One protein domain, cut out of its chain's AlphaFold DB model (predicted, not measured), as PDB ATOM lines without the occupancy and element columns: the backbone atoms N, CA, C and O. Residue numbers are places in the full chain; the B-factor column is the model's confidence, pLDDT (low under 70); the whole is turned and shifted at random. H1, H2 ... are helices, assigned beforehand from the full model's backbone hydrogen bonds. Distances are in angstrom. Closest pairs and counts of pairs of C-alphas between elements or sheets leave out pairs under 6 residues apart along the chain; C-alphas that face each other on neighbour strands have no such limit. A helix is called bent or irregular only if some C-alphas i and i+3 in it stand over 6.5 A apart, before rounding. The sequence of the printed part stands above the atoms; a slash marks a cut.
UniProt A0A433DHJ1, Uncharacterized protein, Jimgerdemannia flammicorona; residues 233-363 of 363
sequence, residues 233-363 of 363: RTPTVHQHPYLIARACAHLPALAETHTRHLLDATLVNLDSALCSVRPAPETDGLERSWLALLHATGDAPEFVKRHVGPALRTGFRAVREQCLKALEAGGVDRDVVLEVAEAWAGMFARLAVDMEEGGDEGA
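AT A GLANCE: This is residues 233 to 363 of the 363 residues of an uncharacterized protein of Jimgerdemannia flammicorona (UniProt A0A433DHJ1). Four helices, H2, H3, H4 and H5, run side by side in an up-and-down bundle, in which the short H3 fills only part of the length. The short H1 packs on H3 and makes a corner with the start of H2. The 131 printed residues hold five named helices, in the order H1 to H5, and no named strand; the class is all helix. The whole is compact, with a radius of gyration of the C-alphas of 15.4 A, and spans 46 by 39 by 19 A.

IN THESE COORDINATES: H1, residues 241 to 250, begins at C-alpha 241 (77.019, 55.946, 53.067) and is 14.6 A long. H2, residues 252 to 275, is 34.7 A long. H3, residues 284 to 295, is 16.0 A long. H4, residues 301 to 329, is 40.8 A long, with a kink of 33 degrees near residue 308; it is irregular, but only just, with C-alphas 306 and 309 6.8 A apart. H5, residues 334 to 357, is 34.7 A long and ends at C-alpha 357 (83.832, 49.822, 34.379).

HOW THE PARTS SIT: H2 touches H4 the same way at a shallow tilt of 20 degrees, the closest C-alphas being those of Leu 263 and Gly 315, 5.8 A apart. H4 and H5 form a hairpin, closest at the C-alphas of Cys 323 and Val 337, 6.1 A. H3 touches H5 at the C-alphas of Glu 287 and Met 347, 6.7 A, their closest. H1 touches H3, closest at the C-alphas of Pro 241 and Ser 289, 4.7 A; H1 and H2 touch only at the corner. H1 and H5 are apart. Every O i to N i+4 pair is within hydrogen-bond range in H2 and H3, against 5 of 6 in H1, 23 of 25 in H4 and 19 of 20 in H5.

THE WHOLE: The C-alphas farthest apart, of Val 277 and Ala 363, are 48.7 A apart. The printed part has no cut and no long link. Its mean pLDDT is 71.7; residues 233 to 239, 277 to 284, 295 to 302 and 348 to 363 are among those under 70.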
ATOM      1  N   ARG A 233      86.004  60.392  65.929       52.75
ATOM      2  CA  ARG A 233      85.306  59.799  67.079       52.75
ATOM      3  C   ARG A 233      83.801  59.675  66.871       52.75
ATOM      4  O   ARG A 233      83.141  59.000  67.662       52.75
ATOM      5  N   THR A 234      83.244  60.312  65.844       52.25
ATOM      6  CA  THR A 234      81.807  60.237  65.567       52.25
ATOM      7  C   THR A 234      81.527  58.987  64.724       52.25
ATOM      8  O   THR A 234      82.075  58.873  63.628       52.25
ATOM      9  N   PRO A 235      80.667  58.044  65.161       52.00
ATOM     10  CA  PRO A 235      80.387  56.779  64.457       52.00
ATOM     11  C   PRO A 235      79.534  56.948  63.178       52.00
ATOM     12  O   PRO A 235      78.700  56.114  62.835       52.00
ATOM     13  N   THR A 236      79.711  58.056  62.463       53.38
ATOM     14  CA  THR A 236      78.805  58.556  61.421       53.38
ATOM     15  C   THR A 236      79.185  58.096  60.018       53.38
ATOM     16  O   THR A 236      78.358  58.147  59.111       53.38
ATOM     17  N   VAL A 237      80.401  57.566  59.853       51.47
ATOM     18  CA  VAL A 237      80.975  57.088  58.582       51.47
ATOM     19  C   VAL A 237      80.116  55.995  57.919       51.47
ATOM     20  O   VAL A 237      80.117  55.877  56.694       51.47
ATOM     21  N   HIS A 238      79.331  55.243  58.704       52.84
ATOM     22  CA  HIS A 238      78.522  54.112  58.221       52.84
ATOM     23  C   HIS A 238      77.009  54.358  58.224       52.84
ATOM     24  O   HIS A 238      76.258  53.536  57.707       52.84
ATOM     25  N   GLN A 239      76.531  55.462  58.808       61.69
ATOM     26  CA  GLN A 239      75.091  55.637  59.036       61.69
ATOM     27  C   GLN A 239      74.347  56.061  57.762       61.69
ATOM     28  O   GLN A 239      73.192  55.680  57.572       61.69
ATOM     29  N   HIS A 240      75.016  56.783  56.853       70.12
ATOM     30  CA  HIS A 240      74.421  57.277  55.605       70.12
ATOM     31  C   HIS A 240      75.413  57.249  54.427       70.12
ATOM     32  O   HIS A 240      75.712  58.303  53.857       70.12
ATOM     33  N   PRO A 241      75.926  56.067  54.035       71.38
ATOM     34  CA  PRO A 241      77.019  55.946  53.067       71.38
ATOM     35  C   PRO A 241      76.713  56.654  51.740       71.38
ATOM     36  O   PRO A 241      77.545  57.398  51.228       71.38
ATOM     37  N   TYR A 242      75.482  56.531  51.235       73.75
ATOM     38  CA  TYR A 242      75.055  57.188  49.997       73.75
ATOM     39  C   TYR A 242      75.042  58.722  50.091       73.75
ATOM     40  O   TYR A 242      75.582  59.398  49.220       73.75
ATOM     41  N   LEU A 243      74.463  59.301  51.148       73.06
ATOM     42  CA  LEU A 243      74.424  60.759  51.308       73.06
ATOM     43  C   LEU A 243      75.809  61.364  51.500       73.06
ATOM     44  O   LEU A 243      76.090  62.427  50.950       73.06
ATOM     45  N   ILE A 244      76.655  60.697  52.285       79.19
ATOM     46  CA  ILE A 244      78.030  61.139  52.500       79.19
ATOM     47  C   ILE A 244      78.775  61.094  51.172       79.19
ATOM     48  O   ILE A 244      79.408  62.076  50.806       79.19
ATOM     49  N   ALA A 245      78.625  60.022  50.398       78.50
ATOM     50  CA  ALA A 245      79.243  59.916  49.088       78.50
ATOM     51  C   ALA A 245      78.761  60.996  48.100       78.50
ATOM     52  O   ALA A 245      79.575  61.584  47.387       78.50
ATOM     53  N   ARG A 246      77.467  61.345  48.108       77.81
ATOM     54  CA  ARG A 246      76.951  62.486  47.328       77.81
ATOM     55  C   ARG A 246      77.489  63.827  47.822       77.81
ATOM     56  O   ARG A 246      77.785  64.696  47.011       77.81
ATOM     57  N   ALA A 247      77.645  64.008  49.131       80.25
ATOM     58  CA  ALA A 247      78.257  65.213  49.683       80.25
ATOM     59  C   ALA A 247      79.748  65.313  49.310       80.25
ATOM     60  O   ALA A 247      80.212  66.384  48.933       80.25
ATOM     61  N   CYS A 248      80.479  64.195  49.337       82.25
ATOM     62  CA  CYS A 248      81.871  64.078  48.897       82.25
ATOM     63  C   CYS A 248      82.052  64.462  47.422       82.25
ATOM     64  O   CYS A 248      83.032  65.122  47.090       82.25
ATOM     65  N   ALA A 249      81.093  64.117  46.555       79.31
ATOM     66  CA  ALA A 249      81.110  64.520  45.146       79.31
ATOM     67  C   ALA A 249      81.148  66.049  44.971       79.31
ATOM     68  O   ALA A 249      81.779  66.558  44.048       79.31
ATOM     69  N   HIS A 250      80.499  66.775  45.886       78.94
ATOM     70  CA  HIS A 250      80.402  68.236  45.872       78.94
ATOM     71  C   HIS A 250      81.463  68.926  46.756       78.94
ATOM     72  O   HIS A 250      81.705  70.121  46.594       78.94
ATOM     73  N   LEU A 251      82.125  68.200  47.669       82.44
ATOM     74  CA  LEU A 251      83.125  68.723  48.617       82.44
ATOM     75  C   LEU A 251      84.428  67.908  48.593       82.44
ATOM     76  O   LEU A 251      84.558  66.946  49.356       82.44
ATOM     77  N   PRO A 252      85.456  68.345  47.842       79.56
ATOM     78  CA  PRO A 252      86.740  67.642  47.779       79.56
ATOM     79  C   PRO A 252      87.401  67.423  49.148       79.56
ATOM     80  O   PRO A 252      87.931  66.348  49.410       79.56
ATOM     81  N   ALA A 253      87.322  68.413  50.047       79.56
ATOM     82  CA  ALA A 253      87.892  68.316  51.395       79.56
ATOM     83  C   ALA A 253      87.191  67.255  52.258       79.56
ATOM     84  O   ALA A 253      87.849  66.501  52.970       79.56
ATOM     85  N   LEU A 254      85.859  67.157  52.166       81.94
ATOM     86  CA  LEU A 254      85.103  66.104  52.848       81.94
ATOM     87  C   LEU A 254      85.486  64.739  52.289       81.94
ATOM     88  O   LEU A 254      85.627  63.772  53.031       81.94
ATOM     89  N   ALA A 255      85.673  64.679  50.977       81.00
ATOM     90  CA  ALA A 255      85.970  63.452  50.288       81.00
ATOM     91  C   ALA A 255      87.357  62.901  50.625       81.00
ATOM     92  O   ALA A 255      87.499  61.698  50.845       81.00
ATOM     93  N   GLU A 256      88.365  63.767  50.745       82.44
ATOM     94  CA  GLU A 256      89.693  63.386  51.227       82.44
ATOM     95  C   GLU A 256      89.629  62.846  52.663       82.44
ATOM     96  O   GLU A 256      90.171  61.781  52.958       82.44
ATOM     97  N   THR A 257      88.918  63.541  53.553       83.25
ATOM     98  CA  THR A 257      88.779  63.117  54.951       83.25
ATOM     99  C   THR A 257      88.014  61.801  55.077       83.25
ATOM    100  O   THR A 257      88.451  60.894  55.778       83.25
ATOM    101  N   HIS A 258      86.894  61.652  54.370       83.12
ATOM    102  CA  HIS A 258      86.062  60.457  54.449       83.12
ATOM    103  C   HIS A 258      86.741  59.230  53.826       83.12
ATOM    104  O   HIS A 258      86.682  58.146  54.401       83.12
ATOM    105  N   THR A 259      87.450  59.391  52.703       84.69
ATOM    106  CA  THR A 259      88.244  58.292  52.118       84.69
ATOM    107  C   THR A 259      89.384  57.861  53.039       84.69
ATOM    108  O   THR A 259      89.634  56.663  53.167       84.69
ATOM    109  N   ARG A 260      90.027  58.804  53.743       84.81
ATOM    110  CA  ARG A 260      91.009  58.494  54.794       84.81
ATOM    111  C   ARG A 260      90.372  57.734  55.959       84.81
ATOM    112  O   ARG A 260      90.895  56.698  56.345       84.81
ATOM    113  N   HIS A 261      89.220  58.181  56.459       84.19
ATOM    114  CA  HIS A 261      88.512  57.489  57.542       84.19
ATOM    115  C   HIS A 261      88.092  56.065  57.159       84.19
ATOM    116  O   HIS A 261      88.202  55.163  57.983       84.19
ATOM    117  N   LEU A 262      87.644  55.833  55.921       84.25
ATOM    118  CA  LEU A 262      87.319  54.482  55.454       84.25
ATOM    119  C   LEU A 262      88.553  53.588  55.346       84.25
ATOM    120  O   LEU A 262      88.470  52.401  55.663       84.25
ATOM    121  N   LEU A 263      89.694  54.140  54.929       85.19
ATOM    122  CA  LEU A 263      90.961  53.418  54.927       85.19
ATOM    123  C   LEU A 263      91.374  53.035  56.354       85.19
ATOM    124  O   LEU A 263      91.658  51.868  56.608       85.19
ATOM    125  N   ASP A 264      91.341  53.983  57.288       84.62
ATOM    126  CA  ASP A 264      91.690  53.734  58.689       84.62
ATOM    127  C   ASP A 264      90.743  52.701  59.318       84.62
ATOM    128  O   ASP A 264      91.194  51.748  59.950       84.62
ATOM    129  N   ALA A 265      89.434  52.821  59.079       82.06
ATOM    130  CA  ALA A 265      88.438  51.865  59.559       82.06
ATOM    131  C   ALA A 265      88.640  50.460  58.965       82.06
ATOM    132  O   ALA A 265      88.455  49.469  59.668       82.06
ATOM    133  N   THR A 266      89.071  50.366  57.702       81.62
ATOM    134  CA  THR A 266      89.440  49.091  57.062       81.62
ATOM    135  C   THR A 266      90.596  48.422  57.810       81.62
ATOM    136  O   THR A 266      90.516  47.238  58.130       81.62
ATOM    137  N   LEU A 267      91.642  49.179  58.151       83.38
ATOM    138  CA  LEU A 267      92.808  48.647  58.861       83.38
ATOM    139  C   LEU A 267      92.494  48.283  60.315       83.38
ATOM    140  O   LEU A 267      92.896  47.221  60.777       83.38
ATOM    141  N   VAL A 268      91.716  49.108  61.017       84.75
ATOM    142  CA  VAL A 268      91.279  48.815  62.391       84.75
ATOM    143  C   VAL A 268      90.418  47.549  62.444       84.75
ATOM    144  O   VAL A 268      90.598  46.719  63.334       84.75
ATOM    145  N   ASN A 269      89.495  47.378  61.495       81.19
ATOM    146  CA  ASN A 269      88.644  46.189  61.429       81.19
ATOM    147  C   ASN A 269      89.468  44.941  61.073       81.19
ATOM    148  O   ASN A 269      89.288  43.893  61.689       81.19
ATOM    149  N   LEU A 270      90.448  45.070  60.171       80.25
ATOM    150  CA  LEU A 270      91.413  44.006  59.902       80.25
ATOM    151  C   LEU A 270      92.183  43.598  61.166       80.25
ATOM    152  O   LEU A 270      92.236  42.412  61.483       80.25
ATOM    153  N   ASP A 271      92.763  44.558  61.887       83.19
ATOM    154  CA  ASP A 271      93.515  44.285  63.117       83.19
ATOM    155  C   ASP A 271      92.649  43.601  64.172       83.19
ATOM    156  O   ASP A 271      93.071  42.629  64.803       83.19
ATOM    157  N   SER A 272      91.411  44.071  64.323       82.69
ATOM    158  CA  SER A 272      90.427  43.452  65.205       82.69
ATOM    159  C   SER A 272      90.120  42.012  64.788       82.69
ATOM    160  O   SER A 272      90.075  41.132  65.644       82.69
ATOM    161  N   ALA A 273      89.943  41.746  63.491       79.81
ATOM    162  CA  ALA A 273      89.665  40.406  62.976       79.81
ATOM    163  C   ALA A 273      90.845  39.447  63.194       79.81
ATOM    164  O   ALA A 273      90.637  38.323  63.646       79.81
ATOM    165  N   LEU A 274      92.081  39.905  62.960       76.31
ATOM    166  CA  LEU A 274      93.302  39.121  63.186       76.31
ATOM    167  C   LEU A 274      93.549  38.807  64.671       76.31
ATOM    168  O   LEU A 274      94.186  37.805  64.988       76.31
ATOM    169  N   CYS A 275      93.048  39.650  65.578       80.62
ATOM    170  CA  CYS A 275      93.171  39.466  67.026       80.62
ATOM    171  C   CYS A 275      91.943  38.789  67.670       80.62
ATOM    172  O   CYS A 275      91.944  38.543  68.879       80.62
ATOM    173  N   SER A 276      90.882  38.514  66.902       74.62
ATOM    174  CA  SER A 276      89.618  37.971  67.412       74.62
ATOM    175  C   SER A 276      89.646  36.446  67.528       74.62
ATOM    176  O   SER A 276      90.216  35.738  66.705       74.62
ATOM    177  N   VAL A 277      88.926  35.924  68.526       59.88
ATOM    178  CA  VAL A 277      88.657  34.481  68.699       59.88
ATOM    179  C   VAL A 277      87.639  33.966  67.665       59.88
ATOM    180  O   VAL A 277      87.535  32.764  67.436       59.88
ATOM    181  N   ARG A 278      86.877  34.871  67.034       60.25
ATOM    182  CA  ARG A 278      85.980  34.601  65.899       60.25
ATOM    183  C   ARG A 278      86.310  35.587  64.775       60.25
ATOM    184  O   ARG A 278      85.838  36.726  64.832       60.25
ATOM    185  N   PRO A 279      87.146  35.199  63.806       57.03
ATOM    186  CA  PRO A 279      87.692  36.098  62.798       57.03
ATOM    187  C   PRO A 279      86.717  36.295  61.630       57.03
ATOM    188  O   PRO A 279      87.045  36.029  60.484       57.03
ATOM    189  N   ALA A 280      85.502  36.769  61.906       58.47
ATOM    190  CA  ALA A 280      84.616  37.254  60.852       58.47
ATOM    191  C   ALA A 280      84.792  38.778  60.763       58.47
ATOM    192  O   ALA A 280      84.310  39.481  61.655       58.47
ATOM    193  N   PRO A 281      85.516  39.312  59.764       59.88
ATOM    194  CA  PRO A 281      85.623  40.755  59.609       59.88
ATOM    195  C   PRO A 281      84.247  41.330  59.248       59.88
ATOM    196  O   PRO A 281      83.587  40.857  58.319       59.88
ATOM    197  N   GLU A 282      83.809  42.366  59.966       68.38
ATOM    198  CA  GLU A 282      82.562  43.082  59.663       68.38
ATOM    199  C   GLU A 282      82.770  43.961  58.422       68.38
ATOM    200  O   GLU A 282      83.022  45.163  58.516       68.38
ATOM    201  N   THR A 283      82.734  43.346  57.241       68.75
ATOM    202  CA  THR A 283      83.055  44.018  55.971       68.75
ATOM    203  C   THR A 283      81.853  44.721  55.345       68.75
ATOM    204  O   THR A 283      82.041  45.748  54.701       68.75
ATOM    205  N   ASP A 284      80.624  44.271  55.609       68.75
ATOM    206  CA  ASP A 284      79.400  44.765  54.956       68.75
ATOM    207  C   ASP A 284      79.210  46.288  55.052       68.75
ATOM    208  O   ASP A 284      78.853  46.953  54.077       68.75
ATOM    209  N   GLY A 285      79.451  46.867  56.232       70.38
ATOM    210  CA  GLY A 285      79.312  48.309  56.451       70.38
ATOM    211  C   GLY A 285      80.382  49.131  55.727       70.38
ATOM    212  O   GLY A 285      80.096  50.223  55.236       70.38
ATOM    213  N   LEU A 286      81.604  48.601  55.635       76.56
ATOM    214  CA  LEU A 286      82.718  49.228  54.922       76.56
ATOM    215  C   LEU A 286      82.543  49.103  53.410       76.56
ATOM    216  O   LEU A 286      82.715  50.085  52.691       76.56
ATOM    217  N   GLU A 287      82.144  47.923  52.942       77.38
ATOM    218  CA  GLU A 287      81.853  47.643  51.543       77.38
ATOM    219  C   GLU A 287      80.753  48.570  51.024       77.38
ATOM    220  O   GLU A 287      80.946  49.240  50.014       77.38
ATOM    221  N   ARG A 288      79.647  48.720  51.764       73.69
ATOM    222  CA  ARG A 288      78.570  49.655  51.400       73.69
ATOM    223  C   ARG A 288      79.037  51.106  51.329       73.69
ATOM    224  O   ARG A 288      78.579  51.836  50.453       73.69
ATOM    225  N   SER A 289      79.928  51.541  52.219       78.81
ATOM    226  CA  SER A 289      80.491  52.896  52.168       78.81
ATOM    227  C   SER A 289      81.420  53.097  50.966       78.81
ATOM    228  O   SER A 289      81.348  54.138  50.309       78.81
ATOM    229  N   TRP A 290      82.246  52.104  50.629       80.88
ATOM    230  CA  TRP A 290      83.096  52.147  49.437       80.88
ATOM    231  C   TRP A 290      82.279  52.114  48.141       80.88
ATOM    232  O   TRP A 290      82.487  52.968  47.280       80.88
ATOM    233  N   LEU A 291      81.300  51.212  48.033       76.75
ATOM    234  CA  LEU A 291      80.363  51.151  46.906       76.75
ATOM    235  C   LEU A 291      79.587  52.459  46.760       76.75
ATOM    236  O   LEU A 291      79.447  52.985  45.658       76.75
ATOM    237  N   ALA A 292      79.130  53.048  47.867       75.62
ATOM    238  CA  ALA A 292      78.476  54.344  47.815       75.62
ATOM    239  C   ALA A 292      79.393  55.421  47.218       75.62
ATOM    240  O   ALA A 292      78.928  56.188  46.383       75.62
ATOM    241  N   LEU A 293      80.682  55.473  47.572       78.56
ATOM    242  CA  LEU A 293      81.625  56.421  46.962       78.56
ATOM    243  C   LEU A 293      81.844  56.182  45.467       78.56
ATOM    244  O   LEU A 293      81.926  57.153  44.709       78.56
ATOM    245  N   LEU A 294      81.904  54.916  45.050       75.19
ATOM    246  CA  LEU A 294      82.042  54.528  43.647       75.19
ATOM    247  C   LEU A 294      80.793  54.901  42.826       75.19
ATOM    248  O   LEU A 294      80.924  55.445  41.734       75.19
ATOM    249  N   HIS A 295      79.585  54.695  43.362       69.69
ATOM    250  CA  HIS A 295      78.334  54.844  42.600       69.69
ATOM    251  C   HIS A 295      77.586  56.166  42.802       69.69
ATOM    252  O   HIS A 295      76.819  56.582  41.930       69.69
ATOM    253  N   ALA A 296      77.768  56.857  43.930       64.00
ATOM    254  CA  ALA A 296      77.100  58.138  44.187       64.00
ATOM    255  C   ALA A 296      77.567  59.249  43.238       64.00
ATOM    256  O   ALA A 296      76.938  60.304  43.155       64.00
ATOM    257  N   THR A 297      78.668  59.012  42.531       57.25
ATOM    258  CA  THR A 297      79.390  59.989  41.723       57.25
ATOM    259  C   THR A 297      79.281  59.687  40.233       57.25
ATOM    260  O   THR A 297      80.187  60.008  39.473       57.25
ATOM    261  N   GLY A 298      78.137  59.147  39.792       53.31
ATOM    262  CA  GLY A 298      77.839  58.924  38.369       53.31
ATOM    263  C   GLY A 298      78.013  60.159  37.464       53.31
ATOM    264  O   GLY A 298      78.109  59.994  36.255       53.31
ATOM    265  N   ASP A 299      78.112  61.362  38.043       50.94
ATOM    266  CA  ASP A 299      78.379  62.634  37.355       50.94
ATOM    267  C   ASP A 299      79.780  63.232  37.659       50.94
ATOM    268  O   ASP A 299      80.120  64.309  37.172       50.94
ATOM    269  N   ALA A 300      80.615  62.559  38.463       61.22
ATOM    270  CA  ALA A 300      81.944  63.018  38.887       61.22
ATOM    271  C   ALA A 300      83.025  61.912  38.768       61.22
ATOM    272  O   ALA A 300      83.671  61.563  39.758       61.22
ATOM    273  N   PRO A 301      83.301  61.385  37.559       66.31
ATOM    274  CA  PRO A 301      84.297  60.321  37.350       66.31
ATOM    275  C   PRO A 301      85.719  60.728  37.785       66.31
ATOM    276  O   PRO A 301      86.495  59.915  38.291       66.31
ATOM    277  N   GLU A 302      86.052  62.017  37.682       69.50
ATOM    278  CA  GLU A 302      87.324  62.559  38.174       69.50
ATOM    279  C   GLU A 302      87.477  62.422  39.697       69.50
ATOM    280  O   GLU A 302      88.597  62.248  40.180       69.50
ATOM    281  N   PHE A 303      86.381  62.451  40.463       74.62
ATOM    282  CA  PHE A 303      86.420  62.236  41.909       74.62
ATOM    283  C   PHE A 303      86.832  60.796  42.243       74.62
ATOM    284  O   PHE A 303      87.769  60.582  43.021       74.62
ATOM    285  N   VAL A 304      86.196  59.814  41.598       75.75
ATOM    286  CA  VAL A 304      86.525  58.390  41.765       75.75
ATOM    287  C   VAL A 304      87.981  58.137  41.391       75.75
ATOM    288  O   VAL A 304      88.733  57.541  42.165       75.75
ATOM    289  N   LYS A 305      88.420  58.670  40.247       76.75
ATOM    290  CA  LYS A 305      89.785  58.494  39.744       76.75
ATOM    291  C   LYS A 305      90.849  59.124  40.648       76.75
ATOM    292  O   LYS A 305      91.908  58.525  40.838       76.75
ATOM    293  N   ARG A 306      90.595  60.321  41.190       77.19
ATOM    294  CA  ARG A 306      91.581  61.082  41.979       77.19
ATOM    295  C   ARG A 306      91.634  60.687  43.448       77.19
ATOM    296  O   ARG A 306      92.714  60.736  44.026       77.19
ATOM    297  N   HIS A 307      90.506  60.305  44.044       78.44
ATOM    298  CA  HIS A 307      90.410  60.127  45.496       78.44
ATOM    299  C   HIS A 307      90.068  58.690  45.896       78.44
ATOM    300  O   HIS A 307      90.784  58.096  46.698       78.44
ATOM    301  N   VAL A 308      89.025  58.099  45.306       80.62
ATOM    302  CA  VAL A 308      88.512  56.785  45.735       80.62
ATOM    303  C   VAL A 308      89.422  55.649  45.264       80.62
ATOM    304  O   VAL A 308      89.883  54.843  46.070       80.62
ATOM    305  N   GLY A 309      89.765  55.614  43.976       81.38
ATOM    306  CA  GLY A 309      90.571  54.545  43.385       81.38
ATOM    307  C   GLY A 309      91.979  54.404  43.985       81.38
ATOM    308  O   GLY A 309      92.392  53.287  44.310       81.38
ATOM    309  N   PRO A 310      92.754  55.494  44.161       82.81
ATOM    310  CA  PRO A 310      94.045  55.431  44.843       82.81
ATOM    311  C   PRO A 310      93.937  54.955  46.297       82.81
ATOM    312  O   PRO A 310      94.777  54.161  46.729       82.81
ATOM    313  N   ALA A 311      92.908  55.390  47.032       82.69
ATOM    314  CA  ALA A 311      92.688  54.980  48.416       82.69
ATOM    315  C   ALA A 311      92.335  53.487  48.515       82.69
ATOM    316  O   ALA A 311      92.951  52.779  49.309       82.69
ATOM    317  N   LEU A 312      91.458  52.978  47.642       77.06
ATOM    318  CA  LEU A 312      91.116  51.552  47.557       77.06
ATOM    319  C   LEU A 312      92.339  50.674  47.270       77.06
ATOM    320  O   LEU A 312      92.588  49.698  47.975       77.06
ATOM    321  N   ARG A 313      93.168  51.056  46.286       78.94
ATOM    322  CA  ARG A 313      94.426  50.344  45.993       78.94
ATOM    323  C   ARG A 313      95.400  50.372  47.169       78.94
ATOM    324  O   ARG A 313      96.128  49.402  47.379       78.94
ATOM    325  N   THR A 314      95.436  51.478  47.908       81.06
ATOM    326  CA  THR A 314      96.263  51.611  49.114       81.06
ATOM    327  C   THR A 314      95.755  50.685  50.219       81.06
ATOM    328  O   THR A 314      96.556  49.944  50.781       81.06
ATOM    329  N   GLY A 315      94.441  50.643  50.453       75.06
ATOM    330  CA  GLY A 315      93.805  49.725  51.400       75.06
ATOM    331  C   GLY A 315      94.085  48.266  51.071       75.06
ATOM    332  O   GLY A 315      94.575  47.537  51.926       75.06
ATOM    333  N   PHE A 316      93.901  47.858  49.813       78.44
ATOM    334  CA  PHE A 316      94.203  46.495  49.373       78.44
ATOM    335  C   PHE A 316      95.662  46.090  49.651       78.44
ATOM    336  O   PHE A 316      95.930  45.005  50.168       78.44
ATOM    337  N   ARG A 317      96.626  46.971  49.340       77.62
ATOM    338  CA  ARG A 317      98.052  46.715  49.619       77.62
ATOM    339  C   ARG A 317      98.329  46.616  51.115       77.62
ATOM    340  O   ARG A 317      99.017  45.689  51.529       77.62
ATOM    341  N   ALA A 318      97.778  47.532  51.906       75.06
ATOM    342  CA  ALA A 318      97.983  47.567  53.348       75.06
ATOM    343  C   ALA A 318      97.415  46.315  54.035       75.06
ATOM    344  O   ALA A 318      98.119  45.681  54.820       75.06
ATOM    345  N   VAL A 319      96.206  45.884  53.654       75.75
ATOM    346  CA  VAL A 319      95.596  44.643  54.158       75.75
ATOM    347  C   VAL A 319      96.471  43.429  53.841       75.75
ATOM    348  O   VAL A 319      96.760  42.618  54.724       75.75
ATOM    349  N   ARG A 320      96.966  43.328  52.601       79.00
ATOM    350  CA  ARG A 320      97.878  42.251  52.192       79.00
ATOM    351  C   ARG A 320      99.171  42.250  53.010       79.00
ATOM    352  O   ARG A 320      99.598  41.193  53.467       79.00
ATOM    353  N   GLU A 321      99.814  43.403  53.172       78.88
ATOM    354  CA  GLU A 321     101.059  43.527  53.939       78.88
ATOM    355  C   GLU A 321     100.870  43.146  55.411       78.88
ATOM    356  O   GLU A 321     101.733  42.497  55.998       78.88
ATOM    357  N   GLN A 322      99.740  43.516  56.006       75.12
ATOM    358  CA  GLN A 322      99.430  43.233  57.403       75.12
ATOM    359  C   GLN A 322      99.127  41.748  57.639       75.12
ATOM    360  O   GLN A 322      99.641  41.172  58.597       75.12
ATOM    361  N   CYS A 323      98.424  41.091  56.712       75.69
ATOM    362  CA  CYS A 323      98.258  39.635  56.735       75.69
ATOM    363  C   CYS A 323      99.607  38.904  56.600       75.69
ATOM    364  O   CYS A 323      99.877  37.959  57.337       75.69
ATOM    365  N   LEU A 324     100.496  39.356  55.705       78.00
ATOM    366  CA  LEU A 324     101.838  38.771  55.565       78.00
ATOM    367  C   LEU A 324     102.664  38.918  56.849       78.00
ATOM    368  O   LEU A 324     103.259  37.944  57.304       78.00
ATOM    369  N   LYS A 325     102.639  40.098  57.478       81.94
ATOM    370  CA  LYS A 325     103.302  40.325  58.772       81.94
ATOM    371  C   LYS A 325     102.751  39.414  59.869       81.94
ATOM    372  O   LYS A 325     103.531  38.905  60.669       81.94
ATOM    373  N   ALA A 326     101.438  39.188  59.906       73.38
ATOM    374  CA  ALA A 326     100.819  38.281  60.873       73.38
ATOM    375  C   ALA A 326     101.302  36.828  60.692       73.38
ATOM    376  O   ALA A 326     101.620  36.165  61.680       73.38
ATOM    377  N   LEU A 327     101.441  36.367  59.440       75.06
ATOM    378  CA  LEU A 327     102.006  35.049  59.122       75.06
ATOM    379  C   LEU A 327     103.482  34.929  59.525       75.06
ATOM    380  O   LEU A 327     103.884  33.905  60.070       75.06
ATOM    381  N   GLU A 328     104.290  35.960  59.266       81.69
ATOM    382  CA  GLU A 328     105.725  35.970  59.590       81.69
ATOM    383  C   GLU A 328     105.991  36.036  61.099       81.69
ATOM    384  O   GLU A 328     106.922  35.399  61.593       81.69
ATOM    385  N   ALA A 329     105.175  36.790  61.841       84.69
ATOM    386  CA  ALA A 329     105.322  36.946  63.286       84.69
ATOM    387  C   ALA A 329     104.959  35.673  64.072       84.69
ATOM    388  O   ALA A 329     105.396  35.520  65.213       84.69
ATOM    389  N   GLY A 330     104.152  34.774  63.493       73.31
ATOM    390  CA  GLY A 330     103.760  33.500  64.109       73.31
ATOM    391  C   GLY A 330     102.868  33.627  65.353       73.31
ATOM    392  O   GLY A 330     102.703  32.653  66.083       73.31
ATOM    393  N   GLY A 331     102.321  34.819  65.618       79.88
ATOM    394  CA  GLY A 331     101.447  35.098  66.765       79.88
ATOM    395  C   GLY A 331      99.957  34.853  66.507       79.88
ATOM    396  O   GLY A 331      99.175  34.866  67.455       79.88
ATOM    397  N   VAL A 332      99.570  34.631  65.249       77.44
ATOM    398  CA  VAL A 332      98.193  34.364  64.809       77.44
ATOM    399  C   VAL A 332      98.181  33.045  64.043       77.44
ATOM    400  O   VAL A 332      99.123  32.751  63.304       77.44
ATOM    401  N   ASP A 333      97.134  32.242  64.232       82.50
ATOM    402  CA  ASP A 333      96.964  30.987  63.501       82.50
ATOM    403  C   ASP A 333      96.915  31.253  61.986       82.50
ATOM    404  O   ASP A 333      96.245  32.175  61.516       82.50
ATOM    405  N   ARG A 334      97.637  30.440  61.212       78.06
ATOM    406  CA  ARG A 334      97.700  30.569  59.757       78.06
ATOM    407  C   ARG A 334      96.319  30.474  59.116       78.06
ATOM    408  O   ARG A 334      96.067  31.214  58.167       78.06
ATOM    409  N   ASP A 335      95.454  29.595  59.610       77.25
ATOM    410  CA  ASP A 335      94.126  29.383  59.035       77.25
ATOM    411  C   ASP A 335      93.242  30.619  59.252       77.25
ATOM    412  O   ASP A 335      92.554  31.056  58.331       77.25
ATOM    413  N   VAL A 336      93.378  31.274  60.411       76.62
ATOM    414  CA  VAL A 336      92.717  32.554  60.719       76.62
ATOM    415  C   VAL A 336      93.186  33.659  59.774       76.62
ATOM    416  O   VAL A 336      92.368  34.396  59.223       76.62
ATOM    417  N   VAL A 337      94.497  33.779  59.543       72.50
ATOM    418  CA  VAL A 337      95.016  34.805  58.624       72.50
ATOM    419  C   VAL A 337      94.529  34.569  57.191       72.50
ATOM    420  O   VAL A 337      94.243  35.532  56.482       72.50
ATOM    421  N   LEU A 338      94.425  33.309  56.755       72.12
ATOM    422  CA  LEU A 338      93.920  32.965  55.425       72.12
ATOM    423  C   LEU A 338      92.424  33.274  55.275       72.12
ATOM    424  O   LEU A 338      92.054  33.869  54.268       72.12
ATOM    425  N   GLU A 339      91.596  32.946  56.271       73.94
ATOM    426  CA  GLU A 339      90.156  33.252  56.278       73.94
ATOM    427  C   GLU A 339      89.905  34.767  56.212       73.94
ATOM    428  O   GLU A 339      89.143  35.254  55.373       73.94
ATOM    429  N   VAL A 340      90.623  35.538  57.035       71.00
ATOM    430  CA  VAL A 340      90.549  37.005  57.023       71.00
ATOM    431  C   VAL A 340      91.012  37.554  55.671       71.00
ATOM    432  O   VAL A 340      90.330  38.393  55.079       71.00
ATOM    433  N   ALA A 341      92.141  37.074  55.144       71.19
ATOM    434  CA  ALA A 341      92.654  37.516  53.851       71.19
ATOM    435  C   ALA A 341      91.684  37.210  52.697       71.19
ATOM    436  O   ALA A 341      91.534  38.044  51.804       71.19
ATOM    437  N   GLU A 342      91.015  36.054  52.713       70.69
ATOM    438  CA  GLU A 342      90.016  35.672  51.712       70.69
ATOM    439  C   GLU A 342      88.783  36.583  51.763       70.69
ATOM    440  O   GLU A 342      88.354  37.083  50.722       70.69
ATOM    441  N   ALA A 343      88.267  36.885  52.960       68.88
ATOM    442  CA  ALA A 343      87.133  37.791  53.131       68.88
ATOM    443  C   ALA A 343      87.430  39.202  52.586       68.88
ATOM    444  O   ALA A 343      86.654  39.751  51.795       68.88
ATOM    445  N   TRP A 344      88.589  39.771  52.935       74.25
ATOM    446  CA  TRP A 344      89.005  41.080  52.424       74.25
ATOM    447  C   TRP A 344      89.312  41.054  50.924       74.25
ATOM    448  O   TRP A 344      88.938  41.987  50.211       74.25
ATOM    449  N   ALA A 345      89.957  40.000  50.418       68.06
ATOM    450  CA  ALA A 345      90.199  39.838  48.987       68.06
ATOM    451  C   ALA A 345      88.882  39.757  48.203       68.06
ATOM    452  O   ALA A 345      88.771  40.379  47.150       68.06
ATOM    453  N   GLY A 346      87.872  39.063  48.737       65.19
ATOM    454  CA  GLY A 346      86.529  39.007  48.168       65.19
ATOM    455  C   GLY A 346      85.865  40.383  48.094       65.19
ATOM    456  O   GLY A 346      85.335  40.742  47.045       65.19
ATOM    457  N   MET A 347      85.942  41.176  49.168       75.62
ATOM    458  CA  MET A 347      85.431  42.552  49.186       75.62
ATOM    459  C   MET A 347      86.143  43.431  48.146       75.62
ATOM    460  O   MET A 347      85.492  44.056  47.313       75.62
ATOM    461  N   PHE A 348      87.481  43.455  48.133       69.12
ATOM    462  CA  PHE A 348      88.235  44.271  47.172       69.12
ATOM    463  C   PHE A 348      88.067  43.807  45.725       69.12
ATOM    464  O   PHE A 348      88.087  44.646  44.833       69.12
ATOM    465  N   ALA A 349      87.885  42.507  45.477       64.88
ATOM    466  CA  ALA A 349      87.600  41.995  44.142       64.88
ATOM    467  C   ALA A 349      86.255  42.513  43.618       64.88
ATOM    468  O   ALA A 349      86.182  42.908  42.459       64.88
ATOM    469  N   ARG A 350      85.218  42.577  44.467       68.75
ATOM    470  CA  ARG A 350      83.930  43.189  44.102       68.75
ATOM    471  C   ARG A 350      84.091  44.680  43.803       68.75
ATOM    472  O   ARG A 350      83.723  45.118  42.724       68.75
ATOM    473  N   LEU A 351      84.776  45.416  44.681       67.19
ATOM    474  CA  LEU A 351      85.043  46.849  44.491       67.19
ATOM    475  C   LEU A 351      85.913  47.160  43.256       67.19
ATOM    476  O   LEU A 351      85.815  48.247  42.691       67.19
ATOM    477  N   ALA A 352      86.798  46.245  42.851       64.62
ATOM    478  CA  ALA A 352      87.681  46.430  41.701       64.62
ATOM    479  C   ALA A 352      86.934  46.339  40.361       64.62
ATOM    480  O   ALA A 352      87.266  47.097  39.453       64.62
ATOM    481  N   VAL A 353      85.918  45.474  40.258       64.19
ATOM    482  CA  VAL A 353      85.052  45.381  39.066       64.19
ATOM    483  C   VAL A 353      84.375  46.730  38.804       64.19
ATOM    484  O   VAL A 353      84.465  47.264  37.700       64.19
ATOM    485  N   ASP A 354      83.835  47.353  39.853       62.25
ATOM    486  CA  ASP A 354      83.181  48.665  39.763       62.25
ATOM    487  C   ASP A 354      84.156  49.817  39.439       62.25
ATOM    488  O   ASP A 354      83.761  50.860  38.916       62.25
ATOM    489  N   MET A 355      85.450  49.653  39.735       61.44
ATOM    490  CA  MET A 355      86.479  50.635  39.378       61.44
ATOM    491  C   MET A 355      86.900  50.573  37.904       61.44
ATOM    492  O   MET A 355      87.280  51.610  37.356       61.44
ATOM    493  N   GLU A 356      86.907  49.387  37.289       57.16
ATOM    494  CA  GLU A 356      87.328  49.196  35.892       57.16
ATOM    495  C   GLU A 356      86.234  49.641  34.910       57.16
ATOM    496  O   GLU A 356      86.533  50.329  33.935       57.16
ATOM    497  N   GLU A 357      84.960  49.387  35.219       48.88
ATOM    498  CA  GLU A 357      83.832  49.822  34.379       48.88
ATOM    499  C   GLU A 357      83.621  51.349  34.374       48.88
ATOM    500  O   GLU A 357      83.131  51.911  33.396       48.88
ATOM    501  N   GLY A 358      84.054  52.059  35.421       42.22
ATOM    502  CA  GLY A 358      84.011  53.526  35.481       42.22
ATOM    503  C   GLY A 358      85.172  54.242  34.773       42.22
ATOM    504  O   GLY A 358      85.221  55.474  34.785       42.22
ATOM    505  N   GLY A 359      86.137  53.498  34.219       38.56
ATOM    506  CA  GLY A 359      87.408  54.035  33.723       38.56
ATOM    507  C   GLY A 359      87.674  53.885  32.224       38.56
ATOM    508  O   GLY A 359      88.597  54.541  31.743       38.56
ATOM    509  N   ASP A 360      86.894  53.073  31.504       35.44
ATOM    510  CA  ASP A 360      87.254  52.598  30.156       35.44
ATOM    511  C   ASP A 360      86.278  53.019  29.040       35.44
ATOM    512  O   ASP A 360      86.184  52.387  27.990       35.44
ATOM    513  N   GLU A 361      85.591  54.153  29.207       35.88
ATOM    514  CA  GLU A 361      85.026  54.900  28.073       35.88
ATOM    515  C   GLU A 361      85.989  56.022  27.650       35.88
ATOM    516  O   GLU A 361      85.756  57.204  27.904       35.88
ATOM    517  N   GLY A 362      87.107  55.662  27.007       31.78
ATOM    518  CA  GLY A 362      87.941  56.642  26.301       31.78
ATOM    519  C   GLY A 362      89.426  56.309  26.200       31.78
ATOM    520  O   GLY A 362      90.247  56.999  26.809       31.78
ATOM    521  N   ALA A 363      89.760  55.324  25.365       30.14
ATOM    522  CA  ALA A 363      91.049  55.235  24.676       30.14
ATOM    523  C   ALA A 363      90.835  55.397  23.166       30.14
ATOM    524  O   ALA A 363      89.863  54.799  22.647       30.14
TER     525      ALA A 363